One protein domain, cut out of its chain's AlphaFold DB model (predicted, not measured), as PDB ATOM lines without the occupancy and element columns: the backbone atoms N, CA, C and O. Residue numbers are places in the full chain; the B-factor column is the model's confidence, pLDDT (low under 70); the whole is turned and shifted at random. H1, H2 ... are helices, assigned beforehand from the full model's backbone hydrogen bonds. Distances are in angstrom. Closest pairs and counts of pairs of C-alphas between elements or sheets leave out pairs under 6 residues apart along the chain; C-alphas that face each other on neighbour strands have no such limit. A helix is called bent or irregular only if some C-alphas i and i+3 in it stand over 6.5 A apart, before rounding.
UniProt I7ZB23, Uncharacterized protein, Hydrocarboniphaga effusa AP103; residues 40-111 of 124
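What this domain is: This is residues 40 to 111 of the 124 residues of an uncharacterized protein of Hydrocarboniphaga effusa AP103 (UniProt I7ZB23). One very long helix, H1, makes the length of this model; at its last turns the chain folds back into the short helix H2, and a thin tail, residues 98 to 111, sticks out beyond that and ends in the small helix H3. H1 and H2 make a lopsided helical hairpin, with residues 40 to 73 of H1 standing free as a bare arm. The printed part has 72 residues with three named helices, in the order H1, H2, H3, and no named strand; the class is all helix. The whole is extended, with a radius of gyration of the C-alphas of 21.6 A, and the C-alphas span 66 by 31 by 13 A along their three main axes.

How they stand to each other: Start with H1, residues 40 to 83, the longest helix with 44 residues, and look at its residues 75 to 83, which alone touch H2, residues 89 to 97. The closest C-alphas of the two helices are those of Ala 82 and Lys 90, 4.6 A apart, and 15 pairs of C-alphas lie within 8 A. Their lines stand at a steep tilt of 43 degrees and they run opposite ways, as a helical hairpin over a tight link of 5 residues. Beyond H2 a short link of 8 residues leads to H3, residues 106 to 111, which touches no helix. H3 is apart from H1, and it is apart from H2 as well. Along the backbones of H1, H2 and H3, every pair of O of residue i and N of residue i+4 is within hydrogen-bond range.

Where its parts are: Find C-alpha 40 at (-4.013, -14.088, -56.177); from there H1 runs 64.8 A to C-alpha 83 at (39.798, -3.745, -9.590), and it is not bent. Pick up H2 at C-alpha 89, (34.013, -9.974, -8.642), and read on to Gln 97, 11.9 A away. H3 begins at Lys 106 and ends at C-alpha 111, (55.622, -15.280, -24.545), 8.7 A from its first C-alpha.

The domain as a whole: The two C-alphas farthest apart are those of Gly 40 and Lys 110, at 67.8 A. Read from residue 40 to residue 111 and you will find no cut in the printed part, and no long link. In the B-factor column the mean pLDDT of the printed part is 91.7; look at residues 101 to 104 and 106 to 107 for the values under 70. The mean pLDDT is 97 in H1, 94 in H2 and 73 in H3.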
ATOM      1  N   GLY A  40      -3.675 -15.446 -56.619       95.12
ATOM      2  CA  GLY A  40      -4.013 -14.088 -56.177       95.12
ATOM      3  C   GLY A  40      -4.126 -13.985 -54.649       95.12
ATOM      4  O   GLY A  40      -3.340 -13.260 -54.034       95.12
ATOM      5  N   PRO A  41      -5.041 -14.746 -54.018       97.38
ATOM      6  CA  PRO A  41      -5.151 -14.840 -52.564       97.38
ATOM      7  C   PRO A  41      -3.838 -15.194 -51.866       97.38
ATOM      8  O   PRO A  41      -3.467 -14.545 -50.886       97.38
ATOM      9  N   MET A  42      -3.095 -16.170 -52.394       97.88
ATOM     10  CA  MET A  42      -1.822 -16.582 -51.808       97.88
ATOM     11  C   MET A  42      -0.782 -15.455 -51.832       97.88
ATOM     12  O   MET A  42      -0.088 -15.238 -50.841       97.88
ATOM     13  N   SER A  43      -0.707 -14.689 -52.925       96.81
ATOM     14  CA  SER A  43       0.195 -13.537 -53.041       96.81
ATOM     15  C   SER A  43      -0.103 -12.454 -51.995       96.81
ATOM     16  O   SER A  43       0.817 -11.878 -51.407       96.81
ATOM     17  N   MET A  44      -1.384 -12.211 -51.695       97.31
ATOM     18  CA  MET A  44      -1.784 -11.260 -50.651       97.31
ATOM     19  C   MET A  44      -1.331 -11.720 -49.262       97.31
ATOM     20  O   MET A  44      -0.742 -10.937 -48.516       97.31
ATOM     21  N   ILE A  45      -1.547 -12.999 -48.935       98.12
ATOM     22  CA  ILE A  45      -1.106 -13.591 -47.662       98.12
ATOM     23  C   ILE A  45       0.417 -13.525 -47.553       98.12
ATOM     24  O   ILE A  45       0.947 -13.068 -46.540       98.12
ATOM     25  N   PHE A  46       1.123 -13.930 -48.609       98.12
ATOM     26  CA  PHE A  46       2.580 -13.897 -48.657       98.12
ATOM     27  C   PHE A  46       3.124 -12.486 -48.411       98.12
ATOM     28  O   PHE A  46       4.043 -12.302 -47.612       98.12
ATOM     29  N   THR A  47       2.522 -11.479 -49.044       97.94
ATOM     30  CA  THR A  47       2.907 -10.074 -48.867       97.94
ATOM     31  C   THR A  47       2.698  -9.617 -47.421       97.94
ATOM     32  O   THR A  47       3.596  -9.014 -46.834       97.94
ATOM     33  N   ALA A  48       1.555  -9.949 -46.812       97.69
ATOM     34  CA  ALA A  48       1.256  -9.585 -45.428       97.69
ATOM     35  C   ALA A  48       2.226 -10.236 -44.426       97.69
ATOM     36  O   ALA A  48       2.760  -9.563 -43.544       97.69
ATOM     37  N   VAL A  49       2.506 -11.533 -44.590       98.25
ATOM     38  CA  VAL A  49       3.459 -12.263 -43.737       98.25
ATOM     39  C   VAL A  49       4.879 -11.729 -43.917       98.25
ATOM     40  O   VAL A  49       5.604 -11.583 -42.934       98.25
ATOM     41  N   SER A  50       5.272 -11.381 -45.144       98.06
ATOM     42  CA  SER A  50       6.591 -10.803 -45.424       98.06
ATOM     43  C   SER A  50       6.775  -9.457 -44.720       98.06
ATOM     44  O   SER A  50       7.802  -9.232 -44.083       98.06
ATOM     45  N   ALA A  51       5.761  -8.586 -44.762       97.31
ATOM     46  CA  ALA A  51       5.790  -7.298 -44.069       97.31
ATOM     47  C   ALA A  51       5.885  -7.454 -42.540       97.31
ATOM     48  O   ALA A  51       6.666  -6.760 -41.881       97.31
ATOM     49  N   LEU A  52       5.126  -8.399 -41.974       98.06
ATOM     50  CA  LEU A  52       5.209  -8.725 -40.551       98.06
ATOM     51  C   LEU A  52       6.601  -9.250 -40.179       98.06
ATOM     52  O   LEU A  52       7.186  -8.796 -39.199       98.06
ATOM     53  N   THR A  53       7.143 -10.167 -40.977       98.25
ATOM     54  CA  THR A  53       8.468 -10.761 -40.751       98.25
ATOM     55  C   THR A  53       9.557  -9.696 -40.760       98.25
ATOM     56  O   THR A  53      10.388  -9.683 -39.860       98.25
ATOM     57  N   TYR A  54       9.507  -8.757 -41.708       97.56
ATOM     58  CA  TYR A  54      10.440  -7.631 -41.766       97.56
ATOM     59  C   TYR A  54      10.413  -6.795 -40.474       97.56
ATOM     60  O   TYR A  54      11.448  -6.494 -39.889       97.56
ATOM     61  N   THR A  55       9.216  -6.492 -39.967       97.44
ATOM     62  CA  THR A  55       9.059  -5.705 -38.730       97.44
ATOM     63  C   THR A  55       9.545  -6.468 -37.491       97.44
ATOM     64  O   THR A  55      10.117  -5.883 -36.564       97.44
ATOM     65  N   LEU A  56       9.312  -7.783 -37.450       98.31
ATOM     66  CA  LEU A  56       9.800  -8.645 -36.378       98.31
ATOM     67  C   LEU A  56      11.328  -8.741 -36.386       98.31
ATOM     68  O   LEU A  56      11.925  -8.676 -35.314       98.31
ATOM     69  N   ASP A  57      11.948  -8.841 -37.562       98.25
ATOM     70  CA  ASP A  57      13.405  -8.898 -37.709       98.25
ATOM     71  C   ASP A  57      14.072  -7.610 -37.200       98.25
ATOM     72  O   ASP A  57      14.962  -7.662 -36.348       98.25
ATOM     73  N   ASP A  58      13.546  -6.443 -37.589       97.44
ATOM     74  CA  ASP A  58      14.004  -5.138 -37.088       97.44
ATOM     75  C   ASP A  58      13.893  -5.036 -35.557       97.44
ATOM     76  O   ASP A  58      14.799  -4.557 -34.861       97.44
ATOM     77  N   THR A  59      12.776  -5.512 -35.003       97.88
ATOM     78  CA  THR A  59      12.557  -5.518 -33.551       97.88
ATOM     79  C   THR A  59      13.533  -6.458 -32.851       97.88
ATOM     80  O   THR A  59      14.105  -6.101 -31.820       97.88
ATOM     81  N   TYR A  60      13.758  -7.642 -33.414       98.12
ATOM     82  CA  TYR A  60      14.683  -8.631 -32.880       98.12
ATOM     83  C   TYR A  60      16.126  -8.116 -32.886       98.12
ATOM     84  O   TYR A  60      16.833  -8.227 -31.880       98.12
ATOM     85  N   LEU A  61      16.546  -7.456 -33.966       98.00
ATOM     86  CA  LEU A  61      17.842  -6.789 -34.048       98.00
ATOM     87  C   LEU A  61      18.000  -5.728 -32.951       98.00
ATOM     88  O   LEU A  61      19.033  -5.678 -32.273       98.00
ATOM     89  N   LYS A  62      16.967  -4.906 -32.726       98.19
ATOM     90  CA  LYS A  62      16.982  -3.886 -31.671       98.19
ATOM     91  C   LYS A  62      17.081  -4.504 -30.277       98.19
ATOM     92  O   LYS A  62      17.902  -4.053 -29.482       98.19
ATOM     93  N   LEU A  63      16.299  -5.544 -29.989       98.38
ATOM     94  CA  LEU A  63      16.359  -6.262 -28.712       98.38
ATOM     95  C   LEU A  63      17.761  -6.815 -28.449       98.38
ATOM     96  O   LEU A  63      18.313  -6.595 -27.374       98.38
ATOM     97  N   ASN A  64      18.370  -7.455 -29.447       97.44
ATOM     98  CA  ASN A  64      19.726  -7.988 -29.326       97.44
ATOM     99  C   ASN A  64      20.764  -6.887 -29.071       97.44
ATOM    100  O   ASN A  64      21.676  -7.080 -28.268       97.44
ATOM    101  N   SER A  65      20.609  -5.719 -29.701       98.00
ATOM    102  CA  SER A  65      21.472  -4.560 -29.449       98.00
ATOM    103  C   SER A  65      21.370  -4.078 -27.999       98.00
ATOM    104  O   SER A  65      22.394  -3.870 -27.346       98.00
ATOM    105  N   GLU A  66      20.157  -3.957 -27.455       98.19
ATOM    106  CA  GLU A  66      19.953  -3.528 -26.064       98.19
ATOM    107  C   GLU A  66      20.449  -4.570 -25.050       98.19
ATOM    108  O   GLU A  66      21.127  -4.211 -24.086       98.19
ATOM    109  N   ILE A  67      20.208  -5.862 -25.300       97.94
ATOM    110  CA  ILE A  67      20.765  -6.957 -24.486       97.94
ATOM    111  C   ILE A  67      22.294  -6.887 -24.488       97.94
ATOM    112  O   ILE A  67      22.924  -6.958 -23.432       97.94
ATOM    113  N   HIS A  68      22.909  -6.699 -25.658       96.62
ATOM    114  CA  HIS A  68      24.360  -6.602 -25.767       96.62
ATOM    115  C   HIS A  68      24.920  -5.399 -24.996       96.62
ATOM    116  O   HIS A  68      25.896  -5.547 -24.258       96.62
ATOM    117  N   LYS A  69      24.281  -4.226 -25.093       97.25
ATOM    118  CA  LYS A  69      24.654  -3.041 -24.301       97.25
ATOM    119  C   LYS A  69      24.557  -3.306 -22.799       97.25
ATOM    120  O   LYS A  69      25.483  -2.957 -22.070       97.25
ATOM    121  N   GLY A  70      23.477  -3.946 -22.345       97.50
ATOM    122  CA  GLY A  70      23.296  -4.327 -20.942       97.50
ATOM    123  C   GLY A  70      24.389  -5.277 -20.452       97.50
ATOM    124  O   GLY A  70      24.999  -5.037 -19.408       97.50
ATOM    125  N   ASN A  71      24.714  -6.297 -21.247       96.31
ATOM    126  CA  ASN A  71      25.788  -7.243 -20.939       96.31
ATOM    127  C   ASN A  71      27.157  -6.549 -20.852       96.31
ATOM    128  O   ASN A  71      27.928  -6.827 -19.933       96.31
ATOM    129  N   LEU A  72      27.457  -5.617 -21.763       95.25
ATOM    130  CA  LEU A  72      28.696  -4.832 -21.716       95.25
ATOM    131  C   LEU A  72      28.755  -3.902 -20.500       95.25
ATOM    132  O   LEU A  72      29.813  -3.773 -19.883       95.25
ATOM    133  N   ALA A  73      27.640  -3.264 -20.139       97.19
ATOM    134  CA  ALA A  73      27.563  -2.436 -18.940       97.19
ATOM    135  C   ALA A  73      27.847  -3.269 -17.682       97.19
ATOM    136  O   ALA A  73      28.714  -2.898 -16.892       97.19
ATOM    137  N   TYR A  74      27.204  -4.435 -17.552       96.31
ATOM    138  CA  TYR A  74      27.455  -5.368 -16.453       96.31
ATOM    139  C   TYR A  74      28.922  -5.810 -16.399       96.31
ATOM    140  O   TYR A  74      29.556  -5.705 -15.350       96.31
ATOM    141  N   TYR A  75      29.494  -6.228 -17.532       95.75
ATOM    142  CA  TYR A  75      30.909  -6.597 -17.627       95.75
ATOM    143  C   TYR A  75      31.838  -5.477 -17.129       95.75
ATOM    144  O   TYR A  75      32.757  -5.733 -16.350       95.75
ATOM    145  N   ASN A  76      31.581  -4.225 -17.524       94.62
ATOM    146  CA  ASN A  76      32.377  -3.078 -17.082       94.62
ATOM    147  C   ASN A  76      32.255  -2.834 -15.572       94.62
ATOM    148  O   ASN A  76      33.272  -2.600 -14.918       94.62
ATOM    149  N   THR A  77      31.053  -2.952 -15.002       96.94
ATOM    150  CA  THR A  77      30.850  -2.854 -13.549       96.94
ATOM    151  C   THR A  77      31.594  -3.959 -12.800       96.94
ATOM    152  O   THR A  77      32.254  -3.686 -11.800       96.94
ATOM    153  N   VAL A  78      31.550  -5.203 -13.290       96.44
ATOM    154  CA  VAL A  78      32.289  -6.321 -12.682       96.44
ATOM    155  C   VAL A  78      33.801  -6.088 -12.773       96.44
ATOM    156  O   VAL A  78      34.509  -6.322 -11.796       96.44
ATOM    157  N   ARG A  79      34.305  -5.568 -13.900       94.56
ATOM    158  CA  ARG A  79      35.718  -5.187 -14.071       94.56
ATOM    159  C   ARG A  79      36.162  -4.138 -13.051       94.56
ATOM    160  O   ARG A  79      37.238  -4.259 -12.461       94.56
ATOM    161  N   GLU A  80      35.353  -3.101 -12.851       96.38
ATOM    162  CA  GLU A  80      35.623  -2.044 -11.870       96.38
ATOM    163  C   GLU A  80      35.588  -2.596 -10.440       96.38
ATOM    164  O   GLU A  80      36.520  -2.367  -9.671       96.38
ATOM    165  N   ALA A  81      34.586  -3.413 -10.108       95.88
ATOM    166  CA  ALA A  81      34.465  -4.061  -8.804       95.88
ATOM    167  C   ALA A  81      35.629  -5.025  -8.509       95.88
ATOM    168  O   ALA A  81      36.142  -5.049  -7.390       95.88
ATOM    169  N   ALA A  82      36.087  -5.784  -9.509       96.06
ATOM    170  CA  ALA A  82      37.264  -6.643  -9.400       96.06
ATOM    171  C   ALA A  82      38.536  -5.822  -9.137       96.06
ATOM    172  O   ALA A  82      39.349  -6.205  -8.296       96.06
ATOM    173  N   SER A  83      38.677  -4.673  -9.805       93.81
ATOM    174  CA  SER A  83      39.798  -3.745  -9.590       93.81
ATOM    175  C   SER A  83      39.761  -3.111  -8.194       93.81
ATOM    176  O   SER A  83      40.808  -2.900  -7.588       93.81
ATOM    177  N   GLY A  84      38.561  -2.855  -7.664       94.56
ATOM    178  CA  GLY A  84      38.330  -2.377  -6.296       94.56
ATOM    179  C   GLY A  84      38.398  -3.460  -5.212       94.56
ATOM    180  O   GLY A  84      38.200  -3.148  -4.041       94.56
ATOM    181  N   GLY A  85      38.662  -4.723  -5.570       93.56
ATOM    182  CA  GLY A  85      38.823  -5.822  -4.614       93.56
ATOM    183  C   GLY A  85      37.522  -6.364  -4.012       93.56
ATOM    184  O   GLY A  85      37.572  -7.021  -2.972       93.56
ATOM    185  N   LEU A  86      36.363  -6.121  -4.638       96.44
ATOM    186  CA  LEU A  86      35.089  -6.669  -4.164       96.44
ATOM    187  C   LEU A  86      35.131  -8.216  -4.190       96.44
ATOM    188  O   LEU A  86      35.451  -8.798  -5.236       96.44
ATOM    189  N   PRO A  87      34.788  -8.906  -3.084       95.69
ATOM    190  CA  PRO A  87      34.771 -10.366  -3.045       95.69
ATOM    191  C   PRO A  87      33.898 -10.971  -4.154       95.69
ATOM    192  O   PRO A  87      32.792 -10.507  -4.416       95.69
ATOM    193  N   GLY A  88      34.406 -12.007  -4.826       93.56
ATOM    194  CA  GLY A  88      33.707 -12.703  -5.915       93.56
ATOM    195  C   GLY A  88      33.772 -12.022  -7.289       93.56
ATOM    196  O   GLY A  88      33.709 -12.717  -8.300       93.56
ATOM    197  N   ALA A  89      33.997 -10.703  -7.367       96.06
ATOM    198  CA  ALA A  89      34.013  -9.974  -8.642       96.06
ATOM    199  C   ALA A  89      35.156 -10.412  -9.573       96.06
ATOM    200  O   ALA A  89      34.961 -10.520 -10.783       96.06
ATOM    201  N   LYS A  90      36.336 -10.725  -9.018       94.12
ATOM    202  CA  LYS A  90      37.495 -11.194  -9.796       94.12
ATOM    203  C   LYS A  90      37.200 -12.488 -10.563       94.12
ATOM    204  O   LYS A  90      37.514 -12.563 -11.743       94.12
ATOM    205  N   ALA A  91      36.559 -13.463  -9.916       95.81
ATOM    206  CA  ALA A  91      36.220 -14.737 -10.549       95.81
ATOM    207  C   ALA A  91      35.237 -14.547 -11.719       95.81
ATOM    208  O   ALA A  91      35.429 -15.123 -12.787       95.81
ATOM    209  N   ILE A  92      34.224 -13.690 -11.540       95.50
ATOM    210  CA  ILE A  92      33.242 -13.369 -12.589       95.50
ATOM    211  C   ILE A  92      33.918 -12.622 -13.751       95.50
ATOM    212  O   ILE A  92      33.671 -12.928 -14.920       95.50
ATOM    213  N   TYR A  93      34.793 -11.658 -13.451       94.31
ATOM    214  CA  TYR A  93      35.530 -10.912 -14.471       94.31
ATOM    215  C   TYR A  93      36.438 -11.823 -15.304       94.31
ATOM    216  O   TYR A  93      36.382 -11.789 -16.529       94.31
ATOM    217  N   GLU A  94      37.246 -12.661 -14.655       92.31
ATOM    218  CA  GLU A  94      38.177 -13.571 -15.332       92.31
ATOM    219  C   GLU A  94      37.455 -14.585 -16.222       92.31
ATOM    220  O   GLU A  94      37.984 -14.962 -17.267       92.31
ATOM    221  N   ASP A  95      36.251 -15.017 -15.839       93.31
ATOM    222  CA  ASP A  95      35.447 -15.911 -16.665       93.31
ATOM    223  C   ASP A  95      34.863 -15.195 -17.887       93.31
ATOM    224  O   ASP A  95      35.084 -15.607 -19.026       93.31
ATOM    225  N   THR A  96      34.205 -14.057 -17.666       91.31
ATOM    226  CA  THR A  96      33.560 -13.283 -18.739       91.31
ATOM    227  C   THR A  96      34.561 -12.658 -19.715       91.31
ATOM    228  O   THR A  96      34.286 -12.583 -20.913       91.31
ATOM    229  N   GLN A  97      35.759 -12.280 -19.253       90.19
ATOM    230  CA  GLN A  97      36.825 -11.733 -20.098       90.19
ATOM    231  C   GLN A  97      37.269 -12.720 -21.193       90.19
ATOM    232  O   GLN A  97      37.697 -12.284 -22.262       90.19
ATOM    233  N   LYS A  98      37.135 -14.039 -20.990       89.19
ATOM    234  CA  LYS A  98      37.514 -15.058 -21.994       89.19
ATOM    235  C   LYS A  98      36.755 -14.899 -23.315       89.19
ATOM    236  O   LYS A  98      37.279 -15.267 -24.363       89.19
ATOM    237  N   HIS A  99      35.553 -14.324 -23.276       84.88
ATOM    238  CA  HIS A  99      34.734 -14.055 -24.460       84.88
ATOM    239  C   HIS A  99      35.184 -12.819 -25.250       84.88
ATOM    240  O   HIS A  99      34.772 -12.640 -26.393       84.88
ATOM    241  N   PHE A 100      36.062 -11.995 -24.673       78.38
ATOM    242  CA  PHE A 100      36.680 -10.845 -25.322       78.38
ATOM    243  C   PHE A 100      38.191 -11.063 -25.416       78.38
ATOM    244  O   PHE A 100      38.953 -10.432 -24.673       78.38
ATOM    245  N   PRO A 101      38.666 -11.936 -26.325       64.31
ATOM    246  CA  PRO A 101      40.082 -12.019 -26.630       64.31
ATOM    247  C   PRO A 101      40.482 -10.711 -27.323       64.31
ATOM    248  O   PRO A 101      40.495 -10.597 -28.546       64.31
ATOM    249  N   GLY A 102      40.766  -9.679 -26.530       62.59
ATOM    250  CA  GLY A 102      41.431  -8.485 -27.019       62.59
ATOM    251  C   GLY A 102      42.740  -8.874 -27.704       62.59
ATOM    252  O   GLY A 102      43.277  -9.965 -27.489       62.59
ATOM    253  N   ALA A 103      43.273  -7.966 -28.526       58.75
ATOM    254  CA  ALA A 103      44.593  -8.147 -29.117       58.75
ATOM    255  C   ALA A 103      45.582  -8.594 -28.023       58.75
ATOM    256  O   ALA A 103      45.575  -8.001 -26.939       58.75
ATOM    257  N   PRO A 104      46.418  -9.618 -28.281       61.62
ATOM    258  CA  PRO A 104      47.236 -10.240 -27.251       61.62
ATOM    259  C   PRO A 104      47.993  -9.166 -26.476       61.62
ATOM    260  O   PRO A 104      48.550  -8.230 -27.069       61.62
ATOM    261  N   THR A 105      47.994  -9.271 -25.152       71.19
ATOM    262  CA  THR A 105      48.739  -8.343 -24.298       71.19
ATOM    263  C   THR A 105      50.220  -8.367 -24.684       71.19
ATOM    264  O   THR A 105      50.726  -9.353 -25.227       71.19
ATOM    265  N   LYS A 106      50.966  -7.287 -24.415       64.69
ATOM    266  CA  LYS A 106      52.412  -7.229 -24.716       64.69
ATOM    267  C   LYS A 106      53.178  -8.405 -24.081       64.69
ATOM    268  O   LYS A 106      54.142  -8.882 -24.670       64.69
ATOM    269  N   ALA A 107      52.718  -8.892 -22.926       69.81
ATOM    270  CA  ALA A 107      53.242 -10.081 -22.258       69.81
ATOM    271  C   ALA A 107      52.947 -11.372 -23.041       69.81
ATOM    272  O   ALA A 107      53.869 -12.125 -23.328       69.81
ATOM    273  N   GLN A 108      51.702 -11.580 -23.482       71.06
ATOM    274  CA  GLN A 108      51.323 -12.734 -24.311       71.06
ATOM    275  C   GLN A 108      52.020 -12.735 -25.680       71.06
ATOM    276  O   GLN A 108      52.349 -13.797 -26.196       71.06
ATOM    277  N   ARG A 109      52.297 -11.558 -26.263       76.94
ATOM    278  CA  ARG A 109      53.104 -11.445 -27.492       76.94
ATOM    279  C   ARG A 109      54.565 -11.806 -27.256       76.94
ATOM    280  O   ARG A 109      55.151 -12.468 -28.098       76.94
ATOM    281  N   LYS A 110      55.147 -11.377 -26.130       75.88
ATOM    282  CA  LYS A 110      56.516 -11.753 -25.753       75.88
ATOM    283  C   LYS A 110      56.637 -13.250 -25.490       75.88
ATOM    284  O   LYS A 110      57.613 -13.836 -25.932       75.88
ATOM    285  N   LEU A 111      55.650 -13.847 -24.823       78.75
ATOM    286  CA  LEU A 111      55.622 -15.280 -24.545       78.75
ATOM    287  C   LEU A 111      55.522 -16.089 -25.845       78.75
ATOM    288  O   LEU A 111      56.407 -16.886 -26.120       78.75
TER     289      LEU A 111